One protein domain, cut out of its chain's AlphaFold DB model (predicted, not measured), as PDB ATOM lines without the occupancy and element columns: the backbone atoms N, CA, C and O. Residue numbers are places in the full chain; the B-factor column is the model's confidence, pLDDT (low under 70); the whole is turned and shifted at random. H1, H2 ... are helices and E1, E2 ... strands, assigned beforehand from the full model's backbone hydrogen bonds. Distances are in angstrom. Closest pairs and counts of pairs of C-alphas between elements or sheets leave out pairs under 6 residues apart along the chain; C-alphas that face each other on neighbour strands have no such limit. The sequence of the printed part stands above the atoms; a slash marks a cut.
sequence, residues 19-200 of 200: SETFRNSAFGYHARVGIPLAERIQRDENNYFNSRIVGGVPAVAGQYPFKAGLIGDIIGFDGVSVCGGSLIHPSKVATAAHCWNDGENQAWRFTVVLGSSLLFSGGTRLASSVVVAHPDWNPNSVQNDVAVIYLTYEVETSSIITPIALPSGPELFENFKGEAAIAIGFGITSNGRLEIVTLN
ATOM      1  N   SER A  19      37.439  -1.276  -8.846       44.59
ATOM      2  CA  SER A  19      37.622  -0.224  -9.855       44.59
ATOM      3  C   SER A  19      38.898  -0.360 -10.709       44.59
ATOM      4  O   SER A  19      38.931   0.165 -11.824       44.59
ATOM      5  N   GLU A  20      39.949  -1.021 -10.219       40.00
ATOM      6  CA  GLU A  20      41.224  -1.160 -10.943       40.00
ATOM      7  C   GLU A  20      41.256  -2.408 -11.830       40.00
ATOM      8  O   GLU A  20      41.774  -2.350 -12.944       40.00
ATOM      9  N   THR A  21      40.588  -3.494 -11.426       44.06
ATOM     10  CA  THR A  21      40.367  -4.670 -12.287       44.06
ATOM     11  C   THR A  21      39.552  -4.333 -13.537       44.06
ATOM     12  O   THR A  21      39.867  -4.830 -14.610       44.06
ATOM     13  N   PHE A  22      38.572  -3.425 -13.445       43.94
ATOM     14  CA  PHE A  22      37.829  -2.922 -14.615       43.94
ATOM     15  C   PHE A  22      38.625  -1.939 -15.491       43.94
ATOM     16  O   PHE A  22      38.295  -1.739 -16.662       43.94
ATOM     17  N   ARG A  23      39.671  -1.299 -14.950       44.62
ATOM     18  CA  ARG A  23      40.547  -0.411 -15.734       44.62
ATOM     19  C   ARG A  23      41.574  -1.176 -16.561       44.62
ATOM     20  O   ARG A  23      41.931  -0.694 -17.629       44.62
ATOM     21  N   ASN A  24      41.975  -2.360 -16.105       54.22
ATOM     22  CA  ASN A  24      43.003  -3.183 -16.746       54.22
ATOM     23  C   ASN A  24      42.448  -4.432 -17.448       54.22
ATOM     24  O   ASN A  24      43.230  -5.262 -17.902       54.22
ATOM     25  N   SER A  25      41.124  -4.596 -17.535       67.69
ATOM     26  CA  SER A  25      40.523  -5.706 -18.269       67.69
ATOM     27  C   SER A  25      40.272  -5.334 -19.729       67.69
ATOM     28  O   SER A  25      39.844  -4.222 -20.055       67.69
ATOM     29  N   ALA A  26      40.482  -6.315 -20.605       82.25
ATOM     30  CA  ALA A  26      40.017  -6.292 -21.988       82.25
ATOM     31  C   ALA A  26      38.477  -6.247 -22.093       82.25
ATOM     32  O   ALA A  26      37.941  -5.888 -23.136       82.25
ATOM     33  N   PHE A  27      37.782  -6.557 -20.993       88.44
ATOM     34  CA  PHE A  27      36.329  -6.661 -20.894       88.44
ATOM     35  C   PHE A  27      35.581  -5.428 -21.421       88.44
ATOM     36  O   PHE A  27      35.769  -4.322 -20.908       88.44
ATOM     37  N   GLY A  28      34.731  -5.585 -22.436       90.00
ATOM     38  CA  GLY A  28      33.928  -4.479 -22.975       90.00
ATOM     39  C   GLY A  28      34.751  -3.370 -23.651       90.00
ATOM     40  O   GLY A  28      34.323  -2.211 -23.694       90.00
ATOM     41  N   TYR A  29      35.966  -3.678 -24.126       93.00
ATOM     42  CA  TYR A  29      36.830  -2.743 -24.857       93.00
ATOM     43  C   TYR A  29      36.100  -2.025 -26.001       93.00
ATOM     44  O   TYR A  29      36.284  -0.817 -26.178       93.00
ATOM     45  N   HIS A  30      35.261  -2.726 -26.766       94.31
ATOM     46  CA  HIS A  30      34.594  -2.171 -27.941       94.31
ATOM     47  C   HIS A  30      33.698  -0.985 -27.580       94.31
ATOM     48  O   HIS A  30      33.830   0.085 -28.177       94.31
ATOM     49  N   ALA A  31      32.857  -1.133 -26.556       93.75
ATOM     50  CA  ALA A  31      31.975  -0.065 -26.094       93.75
ATOM     51  C   ALA A  31      32.742   1.064 -25.380       93.75
ATOM     52  O   ALA A  31      32.445   2.242 -25.579       93.75
ATOM     53  N   ARG A  32      33.746   0.725 -24.556       90.81
ATOM     54  CA  ARG A  32      34.459   1.705 -23.712       90.81
ATOM     55  C   ARG A  32      35.507   2.522 -24.464       90.81
ATOM     56  O   ARG A  32      35.720   3.690 -24.142       90.81
ATOM     57  N   VAL A  33      36.199   1.908 -25.421       89.88
ATOM     58  CA  VAL A  33      37.396   2.475 -26.058       89.88
ATOM     59  C   VAL A  33      37.285   2.435 -27.571       89.88
ATOM     60  O   VAL A  33      37.405   3.481 -28.207       89.88
ATOM     61  N   GLY A  34      37.047   1.252 -28.138       91.38
ATOM     62  CA  GLY A  34      37.169   1.003 -29.568       91.38
ATOM     63  C   GLY A  34      36.234   1.852 -30.431       91.38
ATOM     64  O   GLY A  34      36.703   2.528 -31.343       91.38
ATOM     65  N   ILE A  35      34.934   1.862 -30.129       94.94
ATOM     66  CA  ILE A  35      33.931   2.646 -30.871       94.94
ATOM     67  C   ILE A  35      34.137   4.158 -30.663       94.94
ATOM     68  O   ILE A  35      34.290   4.876 -31.654       94.94
ATOM     69  N   PRO A  36      34.271   4.681 -29.425       92.50
ATOM     70  CA  PRO A  36      34.562   6.102 -29.231       92.50
ATOM     71  C   PRO A  36      35.863   6.565 -29.903       92.50
ATOM     72  O   PRO A  36      35.978   7.717 -30.322       92.50
ATOM     73  N   LEU A  37      36.880   5.699 -29.978       89.69
ATOM     74  CA  LEU A  37      38.139   6.010 -30.653       89.69
ATOM     75  C   LEU A  37      37.972   6.058 -32.175       89.69
ATOM     76  O   LEU A  37      38.565   6.929 -32.808       89.69
ATOM     77  N   ALA A  38      37.144   5.182 -32.744       91.31
ATOM     78  CA  ALA A  38      36.818   5.185 -34.165       91.31
ATOM     79  C   ALA A  38      36.239   6.537 -34.600       91.31
ATOM     80  O   ALA A  38      36.742   7.157 -35.535       91.31
ATOM     81  N   GLU A  39      35.246   7.038 -33.861       91.31
ATOM     82  CA  GLU A  39      34.609   8.331 -34.133       91.31
ATOM     83  C   GLU A  39      35.597   9.500 -34.047       91.31
ATOM     84  O   GLU A  39      35.538  10.428 -34.858       91.31
ATOM     85  N   ARG A  40      36.515   9.466 -33.069       87.81
ATOM     86  CA  ARG A  40      37.561  10.489 -32.915       87.81
ATOM     87  C   ARG A  40      38.516  10.491 -34.102       87.81
ATOM     88  O   ARG A  40      38.676  11.530 -34.733       87.81
ATOM     89  N   ILE A  41      39.083   9.334 -34.447       85.12
ATOM     90  CA  ILE A  41      40.013   9.214 -35.576       85.12
ATOM     91  C   ILE A  41      39.317   9.638 -36.874       85.12
ATOM     92  O   ILE A  41      39.858  10.446 -37.621       85.12
ATOM     93  N   GLN A  42      38.092   9.168 -37.125       87.38
ATOM     94  CA  GLN A  42      37.356   9.530 -38.336       87.38
ATOM     95  C   GLN A  42      37.081  11.038 -38.423       87.38
ATOM     96  O   GLN A  42      37.205  11.638 -39.492       87.38
ATOM     97  N   ARG A  43      36.743  11.680 -37.299       86.38
ATOM     98  CA  ARG A  43      36.582  13.136 -37.229       86.38
ATOM     99  C   ARG A  43      37.890  13.864 -37.531       86.38
ATOM    100  O   ARG A  43      37.864  14.850 -38.265       86.38
ATOM    101  N   ASP A  44      39.007  13.408 -36.980       82.62
ATOM    102  CA  ASP A  44      40.309  14.053 -37.161       82.62
ATOM    103  C   ASP A  44      40.820  13.911 -38.603       82.62
ATOM    104  O   ASP A  44      41.350  14.876 -39.161       82.62
ATOM    105  N   GLU A  45      40.582  12.755 -39.234       83.00
ATOM    106  CA  GLU A  45      40.869  12.511 -40.652       83.00
ATOM    107  C   GLU A  45      39.986  13.348 -41.585       83.00
ATOM    108  O   GLU A  45      40.474  13.900 -42.566       83.00
ATOM    109  N   ASN A  46      38.698  13.515 -41.283       81.94
ATOM    110  CA  ASN A  46      37.825  14.375 -42.091       81.94
ATOM    111  C   ASN A  46      38.216  15.858 -41.990       81.94
ATOM    112  O   ASN A  46      37.990  16.635 -42.916       81.94
ATOM    113  N   ASN A  47      38.832  16.249 -40.875       74.94
ATOM    114  CA  ASN A  47      39.308  17.603 -40.635       74.94
ATOM    115  C   ASN A  47      40.771  17.809 -41.048       74.94
ATOM    116  O   ASN A  47      41.344  18.816 -40.647       74.94
ATOM    117  N   TYR A  48      41.372  16.923 -41.853       64.00
ATOM    118  CA  TYR A  48      42.808  16.920 -42.190       64.00
ATOM    119  C   TYR A  48      43.370  18.263 -42.707       64.00
ATOM    120  O   TYR A  48      44.563  18.522 -42.584       64.00
ATOM    121  N   PHE A  49      42.525  19.157 -43.241       52.78
ATOM    122  CA  PHE A  49      42.911  20.520 -43.649       52.78
ATOM    123  C   PHE A  49      42.955  21.560 -42.508       52.78
ATOM    124  O   PHE A  49      43.555  22.617 -42.682       52.78
ATOM    125  N   ASN A  50      42.353  21.275 -41.350       46.78
ATOM    126  CA  ASN A  50      42.251  22.158 -40.176       46.78
ATOM    127  C   ASN A  50      42.776  21.522 -38.874       46.78
ATOM    128  O   ASN A  50      42.908  22.217 -37.863       46.78
ATOM    129  N   SER A  51      43.072  20.222 -38.862       47.00
ATOM    130  CA  SER A  51      43.628  19.537 -37.701       47.00
ATOM    131  C   SER A  51      45.153  19.655 -37.698       47.00
ATOM    132  O   SER A  51      45.874  19.138 -38.549       47.00
ATOM    133  N   ARG A  52      45.679  20.360 -36.693       41.28
ATOM    134  CA  ARG A  52      47.081  20.210 -36.306       41.28
ATOM    135  C   ARG A  52      47.233  18.771 -35.816       41.28
ATOM    136  O   ARG A  52      46.465  18.356 -34.957       41.28
ATOM    137  N   ILE A  53      48.215  18.025 -36.320       46.62
ATOM    138  CA  ILE A  53      48.622  16.768 -35.682       46.62
ATOM    139  C   ILE A  53      49.060  17.127 -34.259       46.62
ATOM    140  O   ILE A  53      50.093  17.768 -34.065       46.62
ATOM    141  N   VAL A  54      48.231  16.809 -33.266       39.59
ATOM    142  CA  VAL A  54      48.523  17.100 -31.863       39.59
ATOM    143  C   VAL A  54      49.053  15.824 -31.234       39.59
ATOM    144  O   VAL A  54      48.325  14.850 -31.093       39.59
ATOM    145  N   GLY A  55      50.322  15.832 -30.837       47.03
ATOM    146  CA  GLY A  55      50.796  14.861 -29.855       47.03
ATOM    147  C   GLY A  55      51.606  13.656 -30.374       47.03
ATOM    148  O   GLY A  55      51.820  12.720 -29.613       47.03
ATOM    149  N   GLY A  56      52.114  13.674 -31.610       47.97
ATOM    150  CA  GLY A  56      53.042  12.659 -32.132       47.97
ATOM    151  C   GLY A  56      53.790  13.149 -33.375       47.97
ATOM    152  O   GLY A  56      53.463  14.208 -33.912       47.97
ATOM    153  N   VAL A  57      54.794  12.399 -33.846       51.94
ATOM    154  CA  VAL A  57      55.416  12.652 -35.159       51.94
ATOM    155  C   VAL A  57      54.641  11.836 -36.193       51.94
ATOM    156  O   VAL A  57      54.598  10.612 -36.045       51.94
ATOM    157  N   PRO A  58      54.023  12.458 -37.217       59.94
ATOM    158  CA  PRO A  58      53.397  11.719 -38.304       59.94
ATOM    159  C   PRO A  58      54.380  10.697 -38.864       59.94
ATOM    160  O   PRO A  58      55.462  11.064 -39.326       59.94
ATOM    161  N   ALA A  59      54.014   9.417 -38.815       62.59
ATOM    162  CA  ALA A  59      54.790   8.415 -39.516       62.59
ATOM    163  C   ALA A  59      54.651   8.679 -41.016       62.59
ATOM    164  O   ALA A  59      53.533   8.786 -41.532       62.59
ATOM    165  N   VAL A  60      55.778   8.778 -41.718       68.56
ATOM    166  CA  VAL A  60      55.749   8.845 -43.181       68.56
ATOM    167  C   VAL A  60      55.184   7.521 -43.698       68.56
ATOM    168  O   VAL A  60      55.427   6.460 -43.111       68.56
ATOM    169  N   ALA A  61      54.410   7.564 -44.783       67.81
ATOM    170  CA  ALA A  61      53.934   6.349 -45.434       67.81
ATOM    171  C   ALA A  61      55.117   5.397 -45.702       67.81
ATOM    172  O   ALA A  61      56.133   5.799 -46.261       67.81
ATOM    173  N   GLY A  62      54.995   4.149 -45.245       74.25
ATOM    174  CA  GLY A  62      56.050   3.134 -45.353       74.25
ATOM    175  C   GLY A  62      57.124   3.134 -44.269       74.25
ATOM    176  O   GLY A  62      57.947   2.227 -44.269       74.25
ATOM    177  N   GLN A  63      57.107   4.055 -43.298       83.25
ATOM    178  CA  GLN A  63      58.042   3.994 -42.163       83.25
ATOM    179  C   GLN A  63      57.882   2.698 -41.346       83.25
ATOM    180  O   GLN A  63      58.858   2.158 -40.829       83.25
ATOM    181  N   TYR A  64      56.650   2.189 -41.261       90.75
ATOM    182  CA  TYR A  64      56.308   0.935 -40.593       90.75
ATOM    183  C   TYR A  64      55.418   0.091 -41.519       90.75
ATOM    184  O   TYR A  64      54.191   0.119 -41.386       90.75
ATOM    185  N   PRO A  65      56.007  -0.622 -42.495       93.56
ATOM    186  CA  PRO A  65      55.265  -1.245 -43.596       93.56
ATOM    187  C   PRO A  65      54.443  -2.473 -43.167       93.56
ATOM    188  O   PRO A  65      53.568  -2.925 -43.899       93.56
ATOM    189  N   PHE A  66      54.683  -3.000 -41.967       95.75
ATOM    190  CA  PHE A  66      53.896  -4.078 -41.365       95.75
ATOM    191  C   PHE A  66      52.685  -3.573 -40.569       95.75
ATOM    192  O   PHE A  66      51.873  -4.387 -40.133       95.75
ATOM    193  N   LYS A  67      52.557  -2.258 -40.335       94.50
ATOM    194  CA  LYS A  67      51.475  -1.683 -39.525       94.50
ATOM    195  C   LYS A  67      50.121  -1.990 -40.166       94.50
ATOM    196  O   LYS A  67      49.866  -1.566 -41.294       94.50
ATOM    197  N   ALA A  68      49.237  -2.639 -39.412       96.12
ATOM    198  CA  ALA A  68      47.851  -2.851 -39.800       96.12
ATOM    199  C   ALA A  68      46.912  -2.046 -38.897       96.12
ATOM    200  O   ALA A  68      46.976  -2.122 -37.670       96.12
ATOM    201  N   GLY A  69      46.029  -1.269 -39.516       95.81
ATOM    202  CA  GLY A  69      44.847  -0.729 -38.858       95.81
ATOM    203  C   GLY A  69      43.688  -1.704 -38.991       95.81
ATOM    204  O   GLY A  69      43.519  -2.300 -40.053       95.81
ATOM    205  N   LEU A  70      42.895  -1.869 -37.940       97.69
ATOM    206  CA  LEU A  70      41.723  -2.738 -37.953       97.69
ATOM    207  C   LEU A  70      40.476  -1.916 -37.662       97.69
ATOM    208  O   LEU A  70      40.431  -1.183 -36.675       97.69
ATOM    209  N   ILE A  71      39.466  -2.078 -38.509       98.00
ATOM    210  CA  ILE A  71      38.116  -1.557 -38.301       98.00
ATOM    211  C   ILE A  71      37.197  -2.769 -38.176       98.00
ATOM    212  O   ILE A  71      37.020  -3.500 -39.147       98.00
ATOM    213  N   GLY A  72      36.684  -3.019 -36.977       97.94
ATOM    214  CA  GLY A  72      35.812  -4.143 -36.658       97.94
ATOM    215  C   GLY A  72      34.345  -3.736 -36.657       97.94
ATOM    216  O   GLY A  72      33.960  -2.823 -35.927       97.94
ATOM    217  N   ASP A  73      33.533  -4.439 -37.439       98.25
ATOM    218  CA  ASP A  73      32.078  -4.384 -37.339       98.25
ATOM    219  C   ASP A  73      31.640  -5.255 -36.149       98.25
ATOM    220  O   ASP A  73      31.923  -6.460 -36.121       98.25
ATOM    221  N   ILE A  74      30.978  -4.653 -35.156       97.88
ATOM    222  CA  ILE A  74      30.612  -5.313 -33.893       97.88
ATOM    223  C   ILE A  74      29.138  -5.716 -33.920       97.88
ATOM    224  O   ILE A  74      28.273  -4.942 -34.326       97.88
ATOM    225  N   ILE A  75      28.834  -6.944 -33.497       96.81
ATOM    226  CA  ILE A  75      27.458  -7.449 -33.437       96.81
ATOM    227  C   ILE A  75      26.644  -6.584 -32.467       96.81
ATOM    228  O   ILE A  75      27.022  -6.427 -31.310       96.81
ATOM    229  N   GLY A  76      25.507  -6.062 -32.933       95.31
ATOM    230  CA  GLY A  76      24.585  -5.274 -32.108       95.31
ATOM    231  C   GLY A  76      24.933  -3.789 -31.974       95.31
ATOM    232  O   GLY A  76      24.267  -3.098 -31.209       95.31
ATOM    233  N   PHE A  77      25.927  -3.287 -32.715       93.31
ATOM    234  CA  PHE A  77      26.282  -1.867 -32.759       93.31
ATOM    235  C   PHE A  77      26.182  -1.325 -34.189       93.31
ATOM    236  O   PHE A  77      26.598  -1.986 -35.137       93.31
ATOM    237  N   ASP A  78      25.688  -0.093 -34.332       88.25
ATOM    238  CA  ASP A  78      25.633   0.616 -35.623       88.25
ATOM    239  C   ASP A  78      26.982   1.265 -36.007       88.25
ATOM    240  O   ASP A  78      27.178   1.700 -37.142       88.25
ATOM    241  N   GLY A  79      27.918   1.345 -35.057       90.12
ATOM    242  CA  GLY A  79      29.267   1.880 -35.245       90.12
ATOM    243  C   GLY A  79      30.332   0.796 -35.417       90.12
ATOM    244  O   GLY A  79      30.088  -0.395 -35.234       90.12
ATOM    245  N   VAL A  80      31.555   1.230 -35.721       96.62
ATOM    246  CA  VAL A  80      32.724   0.349 -35.847       96.62
ATOM    247  C   VAL A  80      33.680   0.549 -34.680       96.62
ATOM    248  O   VAL A  80      33.882   1.669 -34.218       96.62
ATOM    249  N   SER A  81      34.308  -0.528 -34.223       96.00
ATOM    250  CA  SER A  81      35.417  -0.458 -33.274       96.00
ATOM    251  C   SER A  81      36.746  -0.404 -34.018       96.00
ATOM    252  O   SER A  81      36.890  -1.015 -35.074       96.00
ATOM    253  N   VAL A  82      37.759   0.243 -33.442       95.62
ATOM    254  CA  VAL A  82      39.122   0.223 -33.994       95.62
ATOM    255  C   VAL A  82      40.112  -0.537 -33.117       95.62
ATOM    256  O   VAL A  82      40.020  -0.529 -31.887       95.62
ATOM    257  N   CYS A  83      41.072  -1.178 -33.778       95.38
ATOM    258  CA  CYS A  83      42.187  -1.900 -33.175       95.38
ATOM    259  C   CYS A  83      43.462  -1.758 -34.020       95.38
ATOM    260  O   CYS A  83      43.435  -1.289 -35.161       95.38
ATOM    261  N   GLY A  84      44.589  -2.182 -33.451       93.94
ATOM    262  CA  GLY A  84      45.853  -2.338 -34.167       93.94
ATOM    263  C   GLY A  84      46.132  -3.787 -34.564       93.94
ATOM    264  O   GLY A  84      45.542  -4.734 -34.042       93.94
ATOM    265  N   GLY A  85      47.084  -3.961 -35.470       95.88
ATOM    266  CA  GLY A  85      47.622  -5.260 -35.841       95.88
ATOM    267  C   GLY A  85      48.961  -5.129 -36.555       95.88
ATOM    268  O   GLY A  85      49.443  -4.028 -36.835       95.88
ATOM    269  N   SER A  86      49.567  -6.267 -36.862       97.38
ATOM    270  CA  SER A  86      50.800  -6.348 -37.644       97.38
ATOM    271  C   SER A  86      50.693  -7.432 -38.702       97.38
ATOM    272  O   SER A  86      50.310  -8.564 -38.408       97.38
ATOM    273  N   LEU A  87      51.047  -7.097 -39.938       98.38
ATOM    274  CA  LEU A  87      51.197  -8.069 -41.010       98.38
ATOM    275  C   LEU A  87      52.395  -8.967 -40.684       98.38
ATOM    276  O   LEU A  87      53.520  -8.484 -40.624       98.38
ATOM    277  N   ILE A  88      52.159 -10.258 -40.461       98.31
ATOM    278  CA  ILE A  88      53.202 -11.261 -40.144       98.31
ATOM    279  C   ILE A  88      53.443 -12.227 -41.314       98.31
ATOM    280  O   ILE A  88      54.425 -12.960 -41.347       98.31
ATOM    281  N   HIS A  89      52.539 -12.217 -42.293       98.19
ATOM    282  CA  HIS A  89      52.608 -12.945 -43.559       98.19
ATOM    283  C   HIS A  89      51.787 -12.165 -44.598       98.19
ATOM    284  O   HIS A  89      50.831 -11.508 -44.184       98.19
ATOM    285  N   PRO A  90      52.042 -12.268 -45.918       98.06
ATOM    286  CA  PRO A  90      51.221 -11.597 -46.935       98.06
ATOM    287  C   PRO A  90      49.708 -11.855 -46.831       98.06
ATOM    288  O   PRO A  90      48.910 -11.047 -47.281       98.06
ATOM    289  N   SER A  91      49.291 -12.948 -46.193       98.25
ATOM    290  CA  SER A  91      47.881 -13.292 -45.937       98.25
ATOM    291  C   SER A  91      47.503 -13.399 -44.454       98.25
ATOM    292  O   SER A  91      46.423 -13.899 -44.142       98.25
ATOM    293  N   LYS A  92      48.363 -12.977 -43.511       98.69
ATOM    294  CA  LYS A  92      48.091 -13.125 -42.067       98.69
ATOM    295  C   LYS A  92      48.454 -11.872 -41.283       98.69
ATOM    296  O   LYS A  92      49.576 -11.369 -41.375       98.69
ATOM    297  N   VAL A  93      47.519 -11.428 -40.451       98.69
ATOM    298  CA  VAL A  93      47.691 -10.287 -39.551       98.69
ATOM    299  C   VAL A  93      47.551 -10.761 -38.113       98.69
ATOM    300  O   VAL A  93      46.530 -11.335 -37.749       98.69
ATOM    301  N   ALA A  94      48.572 -10.516 -37.299       98.56
ATOM    302  CA  ALA A  94      48.507 -10.715 -35.859       98.56
ATOM    303  C   ALA A  94      47.844  -9.505 -35.190       98.56
ATOM    304  O   ALA A  94      48.103  -8.357 -35.558       98.56
ATOM    305  N   THR A  95      46.990  -9.766 -34.208       97.88
ATOM    306  CA  THR A  95      46.257  -8.761 -33.431       97.88
ATOM    307  C   THR A  95      45.945  -9.299 -32.031       97.88
ATOM    308  O   THR A  95      46.348 -10.414 -31.691       97.88
ATOM    309  N   ALA A  96      45.244  -8.512 -31.218       96.38
ATOM    310  CA  ALA A  96      44.772  -8.935 -29.910       96.38
ATOM    311  C   ALA A  96      43.495  -9.784 -30.019       96.38
ATOM    312  O   ALA A  96      42.653  -9.540 -30.887       96.38
ATOM    313  N   ALA A  97      43.321 -10.762 -29.131       97.75
ATOM    314  CA  ALA A  97      42.103 -11.569 -29.087       97.75
ATOM    315  C   ALA A  97      40.884 -10.729 -28.689       97.75
ATOM    316  O   ALA A  97      39.808 -10.906 -29.264       97.75
ATOM    317  N   HIS A  98      41.066  -9.751 -27.800       96.12
ATOM    318  CA  HIS A  98      39.993  -8.851 -27.391       96.12
ATOM    319  C   HIS A  98      39.452  -7.982 -28.526       96.12
ATOM    320  O   HIS A  98      38.321  -7.521 -28.452       96.12
ATOM    321  N   CYS A  99      40.230  -7.760 -29.590       96.81
ATOM    322  CA  CYS A  99      39.735  -7.053 -30.767       96.81
ATOM    323  C   CYS A  99      38.650  -7.853 -31.495       96.81
ATOM    324  O   CYS A  99      37.827  -7.261 -32.190       96.81
ATOM    325  N   TRP A 100      38.687  -9.186 -31.392       97.94
ATOM    326  CA  TRP A 100      37.686 -10.082 -31.964       97.94
ATOM    327  C   TRP A 100      36.543 -10.345 -30.985       97.94
ATOM    328  O   TRP A 100      35.381 -10.271 -31.375       97.94
ATOM    329  N   ASN A 101      36.869 -10.650 -29.730       96.69
ATOM    330  CA  ASN A 101      35.904 -10.873 -28.661       96.69
ATOM    331  C   ASN A 101      36.444 -10.289 -27.359       96.69
ATOM    332  O   ASN A 101      37.362 -10.852 -26.753       96.69
ATOM    333  N   ASP A 102      35.851  -9.185 -26.921       95.00
ATOM    334  CA  ASP A 102      36.301  -8.470 -25.733       95.00
ATOM    335  C   ASP A 102      35.753  -9.066 -24.424       95.00
ATOM    336  O   ASP A 102      36.022  -8.529 -23.364       95.00
ATOM    337  N   GLY A 103      35.011 -10.177 -24.462       94.19
ATOM    338  CA  GLY A 103      34.341 -10.795 -23.313       94.19
ATOM    339  C   GLY A 103      32.889 -10.357 -23.113       94.19
ATOM    340  O   GLY A 103      32.149 -11.034 -22.401       94.19
ATOM    341  N   GLU A 104      32.466  -9.278 -23.771       95.94
ATOM    342  CA  GLU A 104      31.095  -8.758 -23.755       95.94
ATOM    343  C   GLU A 104      30.533  -8.617 -25.177       95.94
ATOM    344  O   GLU A 104      29.387  -8.977 -25.445       95.94
ATOM    345  N   ASN A 105      31.364  -8.155 -26.109       96.94
ATOM    346  CA  ASN A 105      31.023  -7.825 -27.481       96.94
ATOM    347  C   ASN A 105      31.912  -8.607 -28.461       96.94
ATOM    348  O   ASN A 105      33.090  -8.867 -28.207       96.94
ATOM    349  N   GLN A 106      31.339  -8.951 -29.614       97.31
ATOM    350  CA  GLN A 106      31.959  -9.791 -30.635       97.31
ATOM    351  C   GLN A 106      31.995  -9.046 -31.972       97.31
ATOM    352  O   GLN A 106      30.958  -8.603 -32.471       97.31
ATOM    353  N   ALA A 107      33.171  -8.957 -32.587       98.00
ATOM    354  CA  ALA A 107      33.301  -8.548 -33.979       98.00
ATOM    355  C   ALA A 107      32.845  -9.683 -34.912       98.00
ATOM    356  O   ALA A 107      33.072 -10.854 -34.622       98.00
ATOM    357  N   TRP A 108      32.220  -9.363 -36.044       97.81
ATOM    358  CA  TRP A 108      31.858 -10.367 -37.063       97.81
ATOM    359  C   TRP A 108      32.649 -10.208 -38.367       97.81
ATOM    360  O   TRP A 108      32.701 -11.122 -39.196       97.81
ATOM    361  N   ARG A 109      33.296  -9.056 -38.554       98.00
ATOM    362  CA  ARG A 109      34.149  -8.757 -39.704       98.00
ATOM    363  C   ARG A 109      35.158  -7.679 -39.342       98.00
ATOM    364  O   ARG A 109      34.827  -6.727 -38.643       98.00
ATOM    365  N   PHE A 110      36.365  -7.801 -39.879       98.50
ATOM    366  CA  PHE A 110      37.348  -6.728 -39.911       98.50
ATOM    367  C   PHE A 110      37.542  -6.203 -41.324       98.50
ATOM    368  O   PHE A 110      37.600  -6.974 -42.278       98.50
ATOM    369  N   THR A 111      37.751  -4.896 -41.440       98.31
ATOM    370  CA  THR A 111      38.506  -4.294 -42.536       98.31
ATOM    371  C   THR A 111      39.933  -4.047 -42.057       98.31
ATOM    372  O   THR A 111      40.167  -3.223 -41.173       98.31
ATOM    373  N   VAL A 112      40.884  -4.765 -42.647       98.25
ATOM    374  CA  VAL A 112      42.324  -4.586 -42.449       98.25
ATOM    375  C   VAL A 112      42.818  -3.486 -43.383       98.25
ATOM    376  O   VAL A 112      42.559  -3.533 -44.584       98.25
ATOM    377  N   VAL A 113      43.538  -2.509 -42.837       96.56
ATOM    378  CA  VAL A 113      44.078  -1.348 -43.555       96.56
ATOM    379  C   VAL A 113      45.601  -1.386 -43.500       96.56
ATOM    380  O   VAL A 113      46.190  -1.309 -42.422       96.56
ATOM    381  N   LEU A 114      46.238  -1.488 -44.666       95.25
ATOM    382  CA  LEU A 114      47.693  -1.564 -44.828       95.25
ATOM    383  C   LEU A 114      48.211  -0.396 -45.673       95.25
ATOM    384  O   LEU A 114      47.488   0.154 -46.505       95.25
ATOM    385  N   GLY A 115      49.478  -0.021 -45.475       91.19
ATOM    386  CA  GLY A 115      50.159   0.970 -46.317       91.19
ATOM    387  C   GLY A 115      49.618   2.401 -46.214       91.19
ATOM    388  O   GLY A 115      49.879   3.209 -47.099       91.19
ATOM    389  N   SER A 116      48.873   2.734 -45.152       86.94
ATOM    390  CA  SER A 116      48.290   4.068 -44.952       86.94
ATOM    391  C   SER A 116      48.687   4.697 -43.613       86.94
ATOM    392  O   SER A 116      48.851   4.021 -42.589       86.94
ATOM    393  N   SER A 117      48.821   6.023 -43.610       82.56
ATOM    394  CA  SER A 117      48.882   6.849 -42.397       82.56
ATOM    395  C   SER A 117      47.493   7.193 -41.848       82.56
ATOM    396  O   SER A 117      47.407   7.658 -40.717       82.56
ATOM    397  N   LEU A 118      46.434   6.914 -42.611       85.31
ATOM    398  CA  LEU A 118      45.030   7.151 -42.274       85.31
ATOM    399  C   LEU A 118      44.290   5.804 -42.173       85.31
ATOM    400  O   LEU A 118      44.541   4.881 -42.950       85.31
ATOM    401  N   LEU A 119      43.413   5.665 -41.187       89.12
ATOM    402  CA  LEU A 119      42.641   4.460 -40.900       89.12
ATOM    403  C   LEU A 119      41.334   4.414 -41.707       89.12
ATOM    404  O   LEU A 119      40.978   3.363 -42.250       89.12
ATOM    405  N   PHE A 120      40.628   5.540 -41.840       90.12
ATOM    406  CA  PHE A 120      39.329   5.610 -42.524       90.12
ATOM    407  C   PHE A 120      39.428   6.003 -44.000       90.12
ATOM    408  O   PHE A 120      38.425   5.950 -44.712       90.12
ATOM    409  N   SER A 121      40.625   6.316 -44.494       86.31
ATOM    410  CA  SER A 121      40.866   6.661 -45.896       86.31
ATOM    411  C   SER A 121      42.209   6.133 -46.417       86.31
ATOM    412  O   SER A 121      43.156   5.899 -45.665       86.31
ATOM    413  N   GLY A 122      42.281   5.910 -47.734       87.56
ATOM    414  CA  GLY A 122      43.479   5.398 -48.404       87.56
ATOM    415  C   GLY A 122      43.872   3.964 -48.019       87.56
ATOM    416  O   GLY A 122      43.108   3.226 -47.387       87.56
ATOM    417  N   GLY A 123      45.088   3.588 -48.427       90.81
ATOM    418  CA  GLY A 123      45.687   2.277 -48.173       90.81
ATOM    419  C   GLY A 123      45.063   1.116 -48.944       90.81
ATOM    420  O   GLY A 123      44.064   1.256 -49.650       90.81
ATOM    421  N   THR A 124      45.653  -0.059 -48.755       95.31
ATOM    422  CA  THR A 124      45.067  -1.333 -49.178       95.31
ATOM    423  C   THR A 124      44.084  -1.791 -48.108       95.31
ATOM    424  O   THR A 124      44.459  -1.916 -46.940       95.31
ATOM    425  N   ARG A 125      42.826  -2.030 -48.496       96.62
ATOM    426  CA  ARG A 125      41.720  -2.348 -47.580       96.62
ATOM    427  C   ARG A 125      41.167  -3.733 -47.877       96.62
ATOM    428  O   ARG A 125      40.718  -3.989 -48.991       96.62
ATOM    429  N   LEU A 126      41.202  -4.619 -46.889       97.69
ATOM    430  CA  LEU A 126      40.872  -6.033 -47.056       97.69
ATOM    431  C   LEU A 126      39.875  -6.454 -45.989       97.69
ATOM    432  O   LEU A 126      40.170  -6.383 -44.799       97.69
ATOM    433  N   ALA A 127      38.694  -6.890 -46.414       97.81
ATOM    434  CA  ALA A 127      37.705  -7.436 -45.501       97.81
ATOM    435  C   ALA A 127      38.029  -8.901 -45.177       97.81
ATOM    436  O   ALA A 127      38.342  -9.679 -46.076       97.81
ATOM    437  N   SER A 128      37.921  -9.289 -43.908       98.06
ATOM    438  CA  SER A 128      37.978 -10.690 -43.492       98.06
ATOM    439  C   SER A 128      37.108 -10.946 -42.265       98.06
ATOM    440  O   SER A 128      37.043 -10.132 -41.347       98.06
ATOM    441  N   SER A 129      36.470 -12.113 -42.254       97.94
ATOM    442  CA  SER A 129      35.754 -12.675 -41.102       97.94
ATOM    443  C   SER A 129      36.419 -13.954 -40.582       97.94
ATOM    444  O   SER A 129      35.868 -14.623 -39.714       97.94
ATOM    445  N   VAL A 130      37.590 -14.324 -41.113       98.19
ATOM    446  CA  VAL A 130      38.318 -15.530 -40.700       98.19
ATOM    447  C   VAL A 130      39.354 -15.138 -39.658       98.19
ATOM    448  O   VAL A 130      40.446 -14.671 -39.987       98.19
ATOM    449  N   VAL A 131      38.993 -15.318 -38.391       98.38
ATOM    450  CA  VAL A 131      39.821 -14.948 -37.241       98.38
ATOM    451  C   VAL A 131      39.964 -16.145 -36.317       98.38
ATOM    452  O   VAL A 131      38.983 -16.805 -35.985       98.38
ATOM    453  N   VAL A 132      41.196 -16.421 -35.900       98.38
ATOM    454  CA  VAL A 132      41.509 -17.464 -34.924       98.38
ATOM    455  C   VAL A 132      42.142 -16.792 -33.716       98.38
ATOM    456  O   VAL A 132      43.295 -16.366 -33.777       98.38
ATOM    457  N   ALA A 133      41.372 -16.667 -32.638       98.06
ATOM    458  CA  ALA A 133      41.889 -16.276 -31.333       98.06
ATOM    459  C   ALA A 133      42.590 -17.462 -30.662       98.06
ATOM    460  O   ALA A 133      42.294 -18.620 -30.966       98.06
ATOM    461  N   HIS A 134      43.515 -17.172 -29.751       97.88
ATOM    462  CA  HIS A 134      44.121 -18.200 -28.919       97.88
ATOM    463  C   HIS A 134      43.018 -18.985 -28.184       97.88
ATOM    464  O   HIS A 134      42.129 -18.359 -27.603       97.88
ATOM    465  N   PRO A 135      43.049 -20.332 -28.184       97.50
ATOM    466  CA  PRO A 135      41.982 -21.146 -27.592       97.50
ATOM    467  C   PRO A 135      41.791 -20.879 -26.093       97.50
ATOM    468  O   PRO A 135      40.672 -20.936 -25.597       97.50
ATOM    469  N   ASP A 136      42.876 -20.522 -25.404       97.06
ATOM    470  CA  ASP A 136      42.877 -20.195 -23.974       97.06
ATOM    471  C   ASP A 136      42.777 -18.681 -23.685       97.06
ATOM    472  O   ASP A 136      43.236 -18.226 -22.634       97.06
ATOM    473  N   TRP A 137      42.253 -17.875 -24.620       95.31
ATOM    474  CA  TRP A 137      41.980 -16.450 -24.385       95.31
ATOM    475  C   TRP A 137      41.020 -16.271 -23.200       95.31
ATOM    476  O   TRP A 137      39.931 -16.847 -23.181       95.31
ATOM    477  N   ASN A 138      41.406 -15.449 -22.218       91.62
ATOM    478  CA  ASN A 138      40.568 -15.127 -21.066       91.62
ATOM    479  C   ASN A 138      40.425 -13.602 -20.873       91.62
ATOM    480  O   ASN A 138      41.355 -12.966 -20.368       91.62
ATOM    481  N   PRO A 139      39.250 -13.012 -21.166       88.69
ATOM    482  CA  PRO A 139      39.038 -11.564 -21.086       88.69
ATOM    483  C   PRO A 139      39.054 -10.999 -19.657       88.69
ATOM    484  O   PRO A 139      39.289  -9.804 -19.475       88.69
ATOM    485  N   ASN A 140      38.847 -11.838 -18.634       86.19
ATOM    486  CA  ASN A 140      38.874 -11.402 -17.234       86.19
ATOM    487  C   ASN A 140      40.303 -11.233 -16.704       86.19
ATOM    488  O   ASN A 140      40.552 -10.351 -15.887       86.19
ATOM    489  N   SER A 141      41.230 -12.088 -17.143       86.94
ATOM    490  CA  SER A 141      42.633 -12.076 -16.704       86.94
ATOM    491  C   SER A 141      43.607 -11.543 -17.758       86.94
ATOM    492  O   SER A 141      44.800 -11.450 -17.477       86.94
ATOM    493  N   VAL A 142      43.112 -11.216 -18.957       87.31
ATOM    494  CA  VAL A 142      43.892 -10.772 -20.128       87.31
ATOM    495  C   VAL A 142      44.976 -11.796 -20.526       87.31
ATOM    496  O   VAL A 142      45.982 -11.482 -21.157       87.31
ATOM    497  N   GLN A 143      44.781 -13.066 -20.162       92.12
ATOM    498  CA  GLN A 143      45.712 -14.138 -20.507       92.12
ATOM    499  C   GLN A 143      45.493 -14.590 -21.942       92.12
ATOM    500  O   GLN A 143      44.360 -14.850 -22.336       92.12
ATOM    501  N   ASN A 144      46.591 -14.757 -22.681       94.69
ATOM    502  CA  ASN A 144      46.599 -15.223 -24.068       94.69
ATOM    503  C   ASN A 144      45.812 -14.314 -25.025       94.69
ATOM    504  O   ASN A 144      45.083 -14.798 -25.888       94.69
ATOM    505  N   ASP A 145      45.956 -12.995 -24.873       95.62
ATOM    506  CA  ASP A 145      45.268 -11.979 -25.680       95.62
ATOM    507  C   ASP A 145      45.775 -11.890 -27.129       95.62
ATOM    508  O   ASP A 145      46.098 -10.822 -27.616       95.62
ATOM    509  N   VAL A 146      45.890 -12.996 -27.858       97.50
ATOM    510  CA  VAL A 146      46.448 -13.016 -29.217       97.50
ATOM    511  C   VAL A 146      45.491 -13.672 -30.201       97.50
ATOM    512  O   VAL A 146      44.869 -14.691 -29.908       97.50
ATOM    513  N   ALA A 147      45.385 -13.097 -31.396       98.38
ATOM    514  CA  ALA A 147      44.615 -13.645 -32.500       98.38
ATOM    515  C   ALA A 147      45.311 -13.429 -33.846       98.38
ATOM    516  O   ALA A 147      46.134 -12.526 -34.018       98.38
ATOM    517  N   VAL A 148      44.946 -14.258 -34.822       98.75
ATOM    518  CA  VAL A 148      45.386 -14.136 -36.214       98.75
ATOM    519  C   VAL A 148      44.174 -13.967 -37.119       98.75
ATOM    520  O   VAL A 148      43.265 -14.798 -37.120       98.75
ATOM    521  N   ILE A 149      44.187 -12.905 -37.917       98.81
ATOM    522  CA  ILE A 149      43.245 -12.670 -39.009       98.81
ATOM    523  C   ILE A 149      43.852 -13.258 -40.283       98.81
ATOM    524  O   ILE A 149      44.980 -12.922 -40.655       98.81
ATOM    525  N   TYR A 150      43.091 -14.107 -40.966       98.69
ATOM    526  CA  TYR A 150      43.458 -14.680 -42.255       98.69
ATOM    527  C   TYR A 150      42.816 -13.866 -43.371       98.69
ATOM    528  O   TYR A 150      41.596 -13.728 -43.436       98.69
ATOM    529  N   LEU A 151      43.637 -13.300 -44.249       98.19
ATOM    530  CA  LEU A 151      43.174 -12.558 -45.417       98.19
ATOM    531  C   LEU A 151      42.778 -13.546 -46.519       98.19
ATOM    532  O   LEU A 151      43.426 -14.576 -46.694       98.19
ATOM    533  N   THR A 152      41.731 -13.226 -47.280       93.62
ATOM    534  CA  THR A 152      41.261 -14.075 -48.390       93.62
ATOM    535  C   THR A 152      42.308 -14.223 -49.495       93.62
ATOM    536  O   THR A 152      42.385 -15.270 -50.131       93.62
ATOM    537  N   TYR A 153      43.122 -13.188 -49.700       93.62
ATOM    538  CA  TYR A 153      44.186 -13.151 -50.697       93.62
ATOM    539  C   TYR A 153      45.475 -12.632 -50.066       93.62
ATOM    540  O   TYR A 153      45.442 -11.869 -49.097       93.62
ATOM    541  N   GLU A 154      46.608 -13.044 -50.625       96.75
ATOM    542  CA  GLU A 154      47.902 -12.466 -50.277       96.75
ATOM    543  C   GLU A 154      48.000 -11.031 -50.792       96.75
ATOM    544  O   GLU A 154      47.584 -10.722 -51.909       96.75
ATOM    545  N   VAL A 155      48.551 -10.151 -49.963       96.81
ATOM    546  CA  VAL A 155      48.842  -8.772 -50.347       96.81
ATOM    547  C   VAL A 155      50.176  -8.700 -51.067       96.81
ATOM    548  O   VAL A 155      51.152  -9.328 -50.656       96.81
ATOM    549  N   GLU A 156      50.236  -7.881 -52.109       96.12
ATOM    550  CA  GLU A 156      51.497  -7.585 -52.774       96.12
ATOM    551  C   GLU A 156      52.405  -6.779 -51.843       96.12
ATOM    552  O   GLU A 156      52.025  -5.735 -51.298       96.12
ATOM    553  N   THR A 157      53.626  -7.270 -51.652       95.50
ATOM    554  CA  THR A 157      54.628  -6.567 -50.858       95.50
ATOM    555  C   THR A 157      55.218  -5.402 -51.646       95.50
ATOM    556  O   THR A 157      55.536  -5.532 -52.825       95.50
ATOM    557  N   SER A 158      55.419  -4.274 -50.978       94.75
ATOM    558  CA  SER A 158      55.986  -3.044 -51.528       94.75
ATOM    559  C   SER A 158      56.789  -2.299 -50.457       94.75
ATOM    560  O   SER A 158      56.845  -2.718 -49.301       94.75
ATOM    561  N   SER A 159      57.358  -1.143 -50.807       93.50
ATOM    562  CA  SER A 159      58.037  -0.263 -49.844       93.50
ATOM    563  C   SER A 159      57.139   0.220 -48.696       93.50
ATOM    564  O   SER A 159      57.655   0.665 -47.674       93.50
ATOM    565  N   ILE A 160      55.812   0.128 -48.843       93.12
ATOM    566  CA  ILE A 160      54.838   0.578 -47.840       93.12
ATOM    567  C   ILE A 160      54.034  -0.563 -47.198       93.12
ATOM    568  O   ILE A 160      53.334  -0.318 -46.218       93.12
ATOM    569  N   ILE A 161      54.130  -1.791 -47.723       96.44
ATOM    570  CA  ILE A 161      53.448  -2.988 -47.207       96.44
ATOM    571  C   ILE A 161      54.443  -4.143 -47.210       96.44
ATOM    572  O   ILE A 161      54.829  -4.622 -48.269       96.44
ATOM    573  N   THR A 162      54.884  -4.606 -46.048       97.19
ATOM    574  CA  THR A 162      55.809  -5.744 -45.932       97.19
ATOM    575  C   THR A 162      55.626  -6.393 -44.563       97.19
ATOM    576  O   THR A 162      55.531  -5.658 -43.580       97.19
ATOM    577  N   PRO A 163      55.571  -7.734 -44.467       97.81
ATOM    578  CA  PRO A 163      55.438  -8.417 -43.188       97.81
ATOM    579  C   PRO A 163      56.604  -8.172 -42.226       97.81
ATOM    580  O   PRO A 163      57.749  -7.990 -42.637       97.81
ATOM    581  N   ILE A 164      56.309  -8.228 -40.933       96.56
ATOM    582  CA  ILE A 164      57.291  -8.202 -39.854       96.56
ATOM    583  C   ILE A 164      57.779  -9.614 -39.530       96.56
ATOM    584  O   ILE A 164      57.009 -10.574 -39.595       96.56
ATOM    585  N   ALA A 165      59.049  -9.743 -39.145       95.06
ATOM    586  CA  ALA A 165      59.576 -11.003 -38.636       95.06
ATOM    587  C   ALA A 165      59.053 -11.271 -37.218       95.06
ATOM    588  O   ALA A 165      59.028 -10.370 -36.379       95.06
ATOM    589  N   LEU A 166      58.667 -12.518 -36.954       93.75
ATOM    590  CA  LEU A 166      58.425 -13.002 -35.597       93.75
ATOM    591  C   LEU A 166      59.754 -13.413 -34.942       93.75
ATOM    592  O   LEU A 166      60.669 -13.816 -35.669       93.75
ATOM    593  N   PRO A 167      59.859 -13.361 -33.599       92.38
ATOM    594  CA  PRO A 167      61.022 -13.880 -32.885       92.38
ATOM    595  C   PRO A 167      61.344 -15.317 -33.302       92.38
ATOM    596  O   PRO A 167      60.442 -16.143 -33.474       92.38
ATOM    597  N   SER A 168      62.629 -15.625 -33.467       93.06
ATOM    598  CA  SER A 168      63.074 -16.963 -33.874       93.06
ATOM    599  C   SER A 168      64.418 -17.351 -33.255       93.06
ATOM    600  O   SER A 168      65.201 -16.506 -32.822       93.06
ATOM    601  N   GLY A 169      64.702 -18.655 -33.194       94.94
ATOM    602  CA  GLY A 169      65.965 -19.155 -32.649       94.94
ATOM    603  C   GLY A 169      66.172 -18.725 -31.185       94.94
ATOM    604  O   GLY A 169      65.259 -18.913 -30.381       94.94
ATOM    605  N   PRO A 170      67.338 -18.156 -30.818       93.44
ATOM    606  CA  PRO A 170      67.612 -17.697 -29.452       93.44
ATOM    607  C   PRO A 170      66.617 -16.657 -28.919       93.44
ATOM    608  O   PRO A 170      66.368 -16.621 -27.718       93.44
ATOM    609  N   GLU A 171      66.005 -15.861 -29.800       91.25
ATOM    610  CA  GLU A 171      65.049 -14.810 -29.427       91.25
ATOM    611  C   GLU A 171      63.789 -15.372 -28.757       91.25
ATOM    612  O   GLU A 171      63.126 -14.663 -28.009       91.25
ATOM    613  N   LEU A 172      63.472 -16.653 -28.982       90.50
ATOM    614  CA  LEU A 172      62.351 -17.338 -28.327       90.50
ATOM    615  C   LEU A 172      62.565 -17.531 -26.819       90.50
ATOM    616  O   LEU A 172      61.609 -17.803 -26.097       90.50
ATOM    617  N   PHE A 173      63.809 -17.410 -26.352       92.06
ATOM    618  CA  PHE A 173      64.188 -17.544 -24.945       92.06
ATOM    619  C   PHE A 173      64.579 -16.197 -24.316       92.06
ATOM    620  O   PHE A 173      64.934 -16.149 -23.138       92.06
ATOM    621  N   GLU A 174      64.519 -15.104 -25.084       90.12
ATOM    622  CA  GLU A 174      64.709 -13.749 -24.576       90.12
ATOM    623  C   GLU A 174      63.398 -13.248 -23.948       90.12
ATOM    624  O   GLU A 174      62.312 -13.414 -24.501       90.12
ATOM    625  N   ASN A 175      63.488 -12.604 -22.783       86.62
ATOM    626  CA  ASN A 175      62.351 -11.904 -22.168       86.62
ATOM    627  C   ASN A 175      62.294 -10.419 -22.563       86.62
ATOM    628  O   ASN A 175      61.384  -9.709 -22.147       86.62
ATOM    629  N   PHE A 176      63.289  -9.962 -23.335       85.06
ATOM    630  CA  PHE A 176      63.471  -8.597 -23.824       85.06
ATOM    631  C   PHE A 176      63.403  -7.501 -22.749       85.06
ATOM    632  O   PHE A 176      63.268  -6.326 -23.074       85.06
ATOM    633  N   LYS A 177      63.513  -7.847 -21.465       86.81
ATOM    634  CA  LYS A 177      63.376  -6.900 -20.360       86.81
ATOM    635  C   LYS A 177      64.489  -5.851 -20.388       86.81
ATOM    636  O   LYS A 177      65.663  -6.183 -20.498       86.81
ATOM    637  N   GLY A 178      64.114  -4.591 -20.207       84.88
ATOM    638  CA  GLY A 178      64.999  -3.428 -20.241       84.88
ATOM    639  C   GLY A 178      65.282  -2.904 -21.649       84.88
ATOM    640  O   GLY A 178      65.864  -1.829 -21.776       84.88
ATOM    641  N   GLU A 179      64.851  -3.612 -22.695       84.81
ATOM    642  CA  GLU A 179      65.014  -3.156 -24.070       84.81
ATOM    643  C   GLU A 179      63.993  -2.071 -24.417       84.81
ATOM    644  O   GLU A 179      62.886  -2.005 -23.874       84.81
ATOM    645  N   ALA A 180      64.368  -1.206 -25.354       83.62
ATOM    646  CA  ALA A 180      63.475  -0.207 -25.915       83.62
ATOM    647  C   ALA A 180      62.665  -0.804 -27.078       83.62
ATOM    648  O   ALA A 180      63.229  -1.362 -28.020       83.62
ATOM    649  N   ALA A 181      61.349  -0.620 -27.054       80.50
ATOM    650  CA  ALA A 181      60.428  -0.963 -28.131       80.50
ATOM    651  C   ALA A 181      59.698   0.279 -28.645       80.50
ATOM    652  O   ALA A 181      59.601   1.293 -27.960       80.50
ATOM    653  N   ILE A 182      59.180   0.203 -29.869       81.44
ATOM    654  CA  ILE A 182      58.428   1.290 -30.501       81.44
ATOM    655  C   ILE A 182      56.967   0.862 -30.596       81.44
ATOM    656  O   ILE A 182      56.663  -0.116 -31.279       81.44
ATOM    657  N   ALA A 183      56.066   1.615 -29.965       79.81
ATOM    658  CA  ALA A 183      54.633   1.458 -30.177       79.81
ATOM    659  C   ALA A 183      54.163   2.333 -31.350       79.81
ATOM    660  O   ALA A 183      54.548   3.496 -31.484       79.81
ATOM    661  N   ILE A 184      53.339   1.757 -32.228       82.69
ATOM    662  CA  ILE A 184      52.848   2.397 -33.452       82.69
ATOM    663  C   ILE A 184      51.341   2.163 -33.534       82.69
ATOM    664  O   ILE A 184      50.876   1.039 -33.360       82.69
ATOM    665  N   GLY A 185      50.570   3.198 -33.855       79.62
ATOM    666  CA  GLY A 185      49.124   3.075 -34.001       79.62
ATOM    667  C   GLY A 185      48.480   4.330 -34.570       79.62
ATOM    668  O   GLY A 185      49.162   5.246 -35.024       79.62
ATOM    669  N   PHE A 186      47.150   4.346 -34.542       77.06
ATOM    670  CA  PHE A 186      46.317   5.500 -34.905       77.06
ATOM    671  C   PHE A 186      45.723   6.193 -33.663       77.06
ATOM    672  O   PHE A 186      44.956   7.142 -33.784       77.06
ATOM    673  N   GLY A 187      46.056   5.700 -32.462       62.84
ATOM    674  CA  GLY A 187      45.599   6.243 -31.186       62.84
ATOM    675  C   GLY A 187      46.446   7.432 -30.739       62.84
ATOM    676  O   GLY A 187      47.672   7.357 -30.710       62.84
ATOM    677  N   ILE A 188      45.778   8.525 -30.380       48.62
ATOM    678  CA  ILE A 188      46.394   9.752 -29.867       48.62
ATOM    679  C   ILE A 188      46.663   9.557 -28.369       48.62
ATOM    680  O   ILE A 188      45.714   9.420 -27.595       48.62
ATOM    681  N   THR A 189      47.925   9.556 -27.934       42.38
ATOM    682  CA  THR A 189      48.249   9.702 -26.505       42.38
ATOM    683  C   THR A 189      48.353  11.189 -26.167       42.38
ATOM    684  O   THR A 189      48.798  12.002 -26.974       42.38
ATOM    685  N   SER A 190      47.936  11.576 -24.961       34.44
ATOM    686  CA  SER A 190      47.883  12.982 -24.527       34.44
ATOM    687  C   SER A 190      49.247  13.693 -24.480       34.44
ATOM    688  O   SER A 190      49.293  14.896 -24.234       34.44
ATOM    689  N   ASN A 191      50.361  12.976 -24.696       31.98
ATOM    690  CA  ASN A 191      51.690  13.396 -24.247       31.98
ATOM    691  C   ASN A 191      52.772  13.501 -25.337       31.98
ATOM    692  O   ASN A 191      53.948  13.631 -24.999       31.98
ATOM    693  N   GLY A 192      52.447  13.521 -26.632       35.09
ATOM    694  CA  GLY A 192      53.387  14.143 -27.579       35.09
ATOM    695  C   GLY A 192      54.569  13.322 -28.074       35.09
ATOM    696  O   GLY A 192      55.333  13.837 -28.890       35.09
ATOM    697  N   ARG A 193      54.787  12.101 -27.585       32.06
ATOM    698  CA  ARG A 193      56.034  11.365 -27.833       32.06
ATOM    699  C   ARG A 193      55.762  10.117 -28.656       32.06
ATOM    700  O   ARG A 193      54.788   9.414 -28.415       32.06
ATOM    701  N   LEU A 194      56.684   9.820 -29.582       41.38
ATOM    702  CA  LEU A 194      56.972   8.434 -29.955       41.38
ATOM    703  C   LEU A 194      57.064   7.650 -28.650       41.38
ATOM    704  O   LEU A 194      57.927   7.949 -27.817       41.38
ATOM    705  N   GLU A 195      56.137   6.726 -28.445       47.75
ATOM    706  CA  GLU A 195      56.144   5.921 -27.241       47.75
ATOM    707  C   GLU A 195      57.223   4.857 -27.432       47.75
ATOM    708  O   GLU A 195      57.012   3.788 -28.006       47.75
ATOM    709  N   ILE A 196      58.440   5.240 -27.035       48.44
ATOM    710  CA  ILE A 196      59.505   4.291 -26.771       48.44
ATOM    711  C   ILE A 196      59.127   3.632 -25.450       48.44
ATOM    712  O   ILE A 196      59.323   4.207 -24.378       48.44
ATOM    713  N   VAL A 197      58.515   2.460 -25.546       53.25
ATOM    714  CA  VAL A 197      58.122   1.668 -24.386       53.25
ATOM    715  C   VAL A 197      59.341   0.864 -23.965       53.25
ATOM    716  O   VAL A 197      59.951   0.184 -24.785       53.25
ATOM    717  N   THR A 198      59.729   0.955 -22.695       41.44
ATOM    718  CA  THR A 198      60.720   0.025 -22.139       41.44
ATOM    719  C   THR A 198      59.997  -1.232 -21.692       41.44
ATOM    720  O   THR A 198      58.973  -1.161 -21.013       41.44
ATOM    721  N   LEU A 199      60.522  -2.375 -22.105       46.06
ATOM    722  CA  LEU A 199      59.978  -3.685 -21.782       46.06
ATOM    723  C   LEU A 199      60.299  -4.006 -20.315       46.06
ATOM    724  O   LEU A 199      61.463  -3.949 -19.928       46.06
ATOM    725  N   ASN A 200      59.297  -4.295 -19.482       42.47
ATOM    726  CA  ASN A 200      59.463  -4.476 -18.026       42.47
ATOM    727  C   ASN A 200      59.439  -5.939 -17.583       42.47
ATOM    728  O   ASN A 200      58.723  -6.736 -18.219       42.47
TER     729      ASN A 200
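AT A GLANCE: This is residues 19 to 200 of the 200 residues of the protein "Peptidase S1 domain-containing protein" of Bombyx mori (UniProt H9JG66). Little is regular: amid long loops, a seven-stranded sheet curls like part of a barrel and folds back on itself, with H1 across it; H2 sticks out, and E8 and E9 make a separate hairpin. The printed part has 182 residues with H1, E1 to E7, H2, E8, E9 in order, mixed in class, under half in named elements. The large antiparallel sheet runs E5 E4 E1 E2 E3 E7 E6; the whole is compact, radius of gyration of the C-alphas 16.4 A, spans 45, 39 and 37 A.

HOW THE PARTS SIT: H1, residues 29 to 46, is on the sheet; its closest C-alphas to E2, residues 80 to 89, are Ile 35 and Ser 81, 4.2 A apart. E2 is antiparallel to E1, residues 67 to 74, with N 70 and O 83 within hydrogen-bond range, 2.9 A.

IN THESE COORDINATES: H1 begins at C-alpha 29 (36.830, -2.743, -24.857); E9, residues 196 to 198, ends at C-alpha 198 (60.720, 0.025, -22.139).

THE WHOLE: The printed part has no cut; pLDDT is under 70 in residues 19 to 25, 48 to 61, 187 to 200.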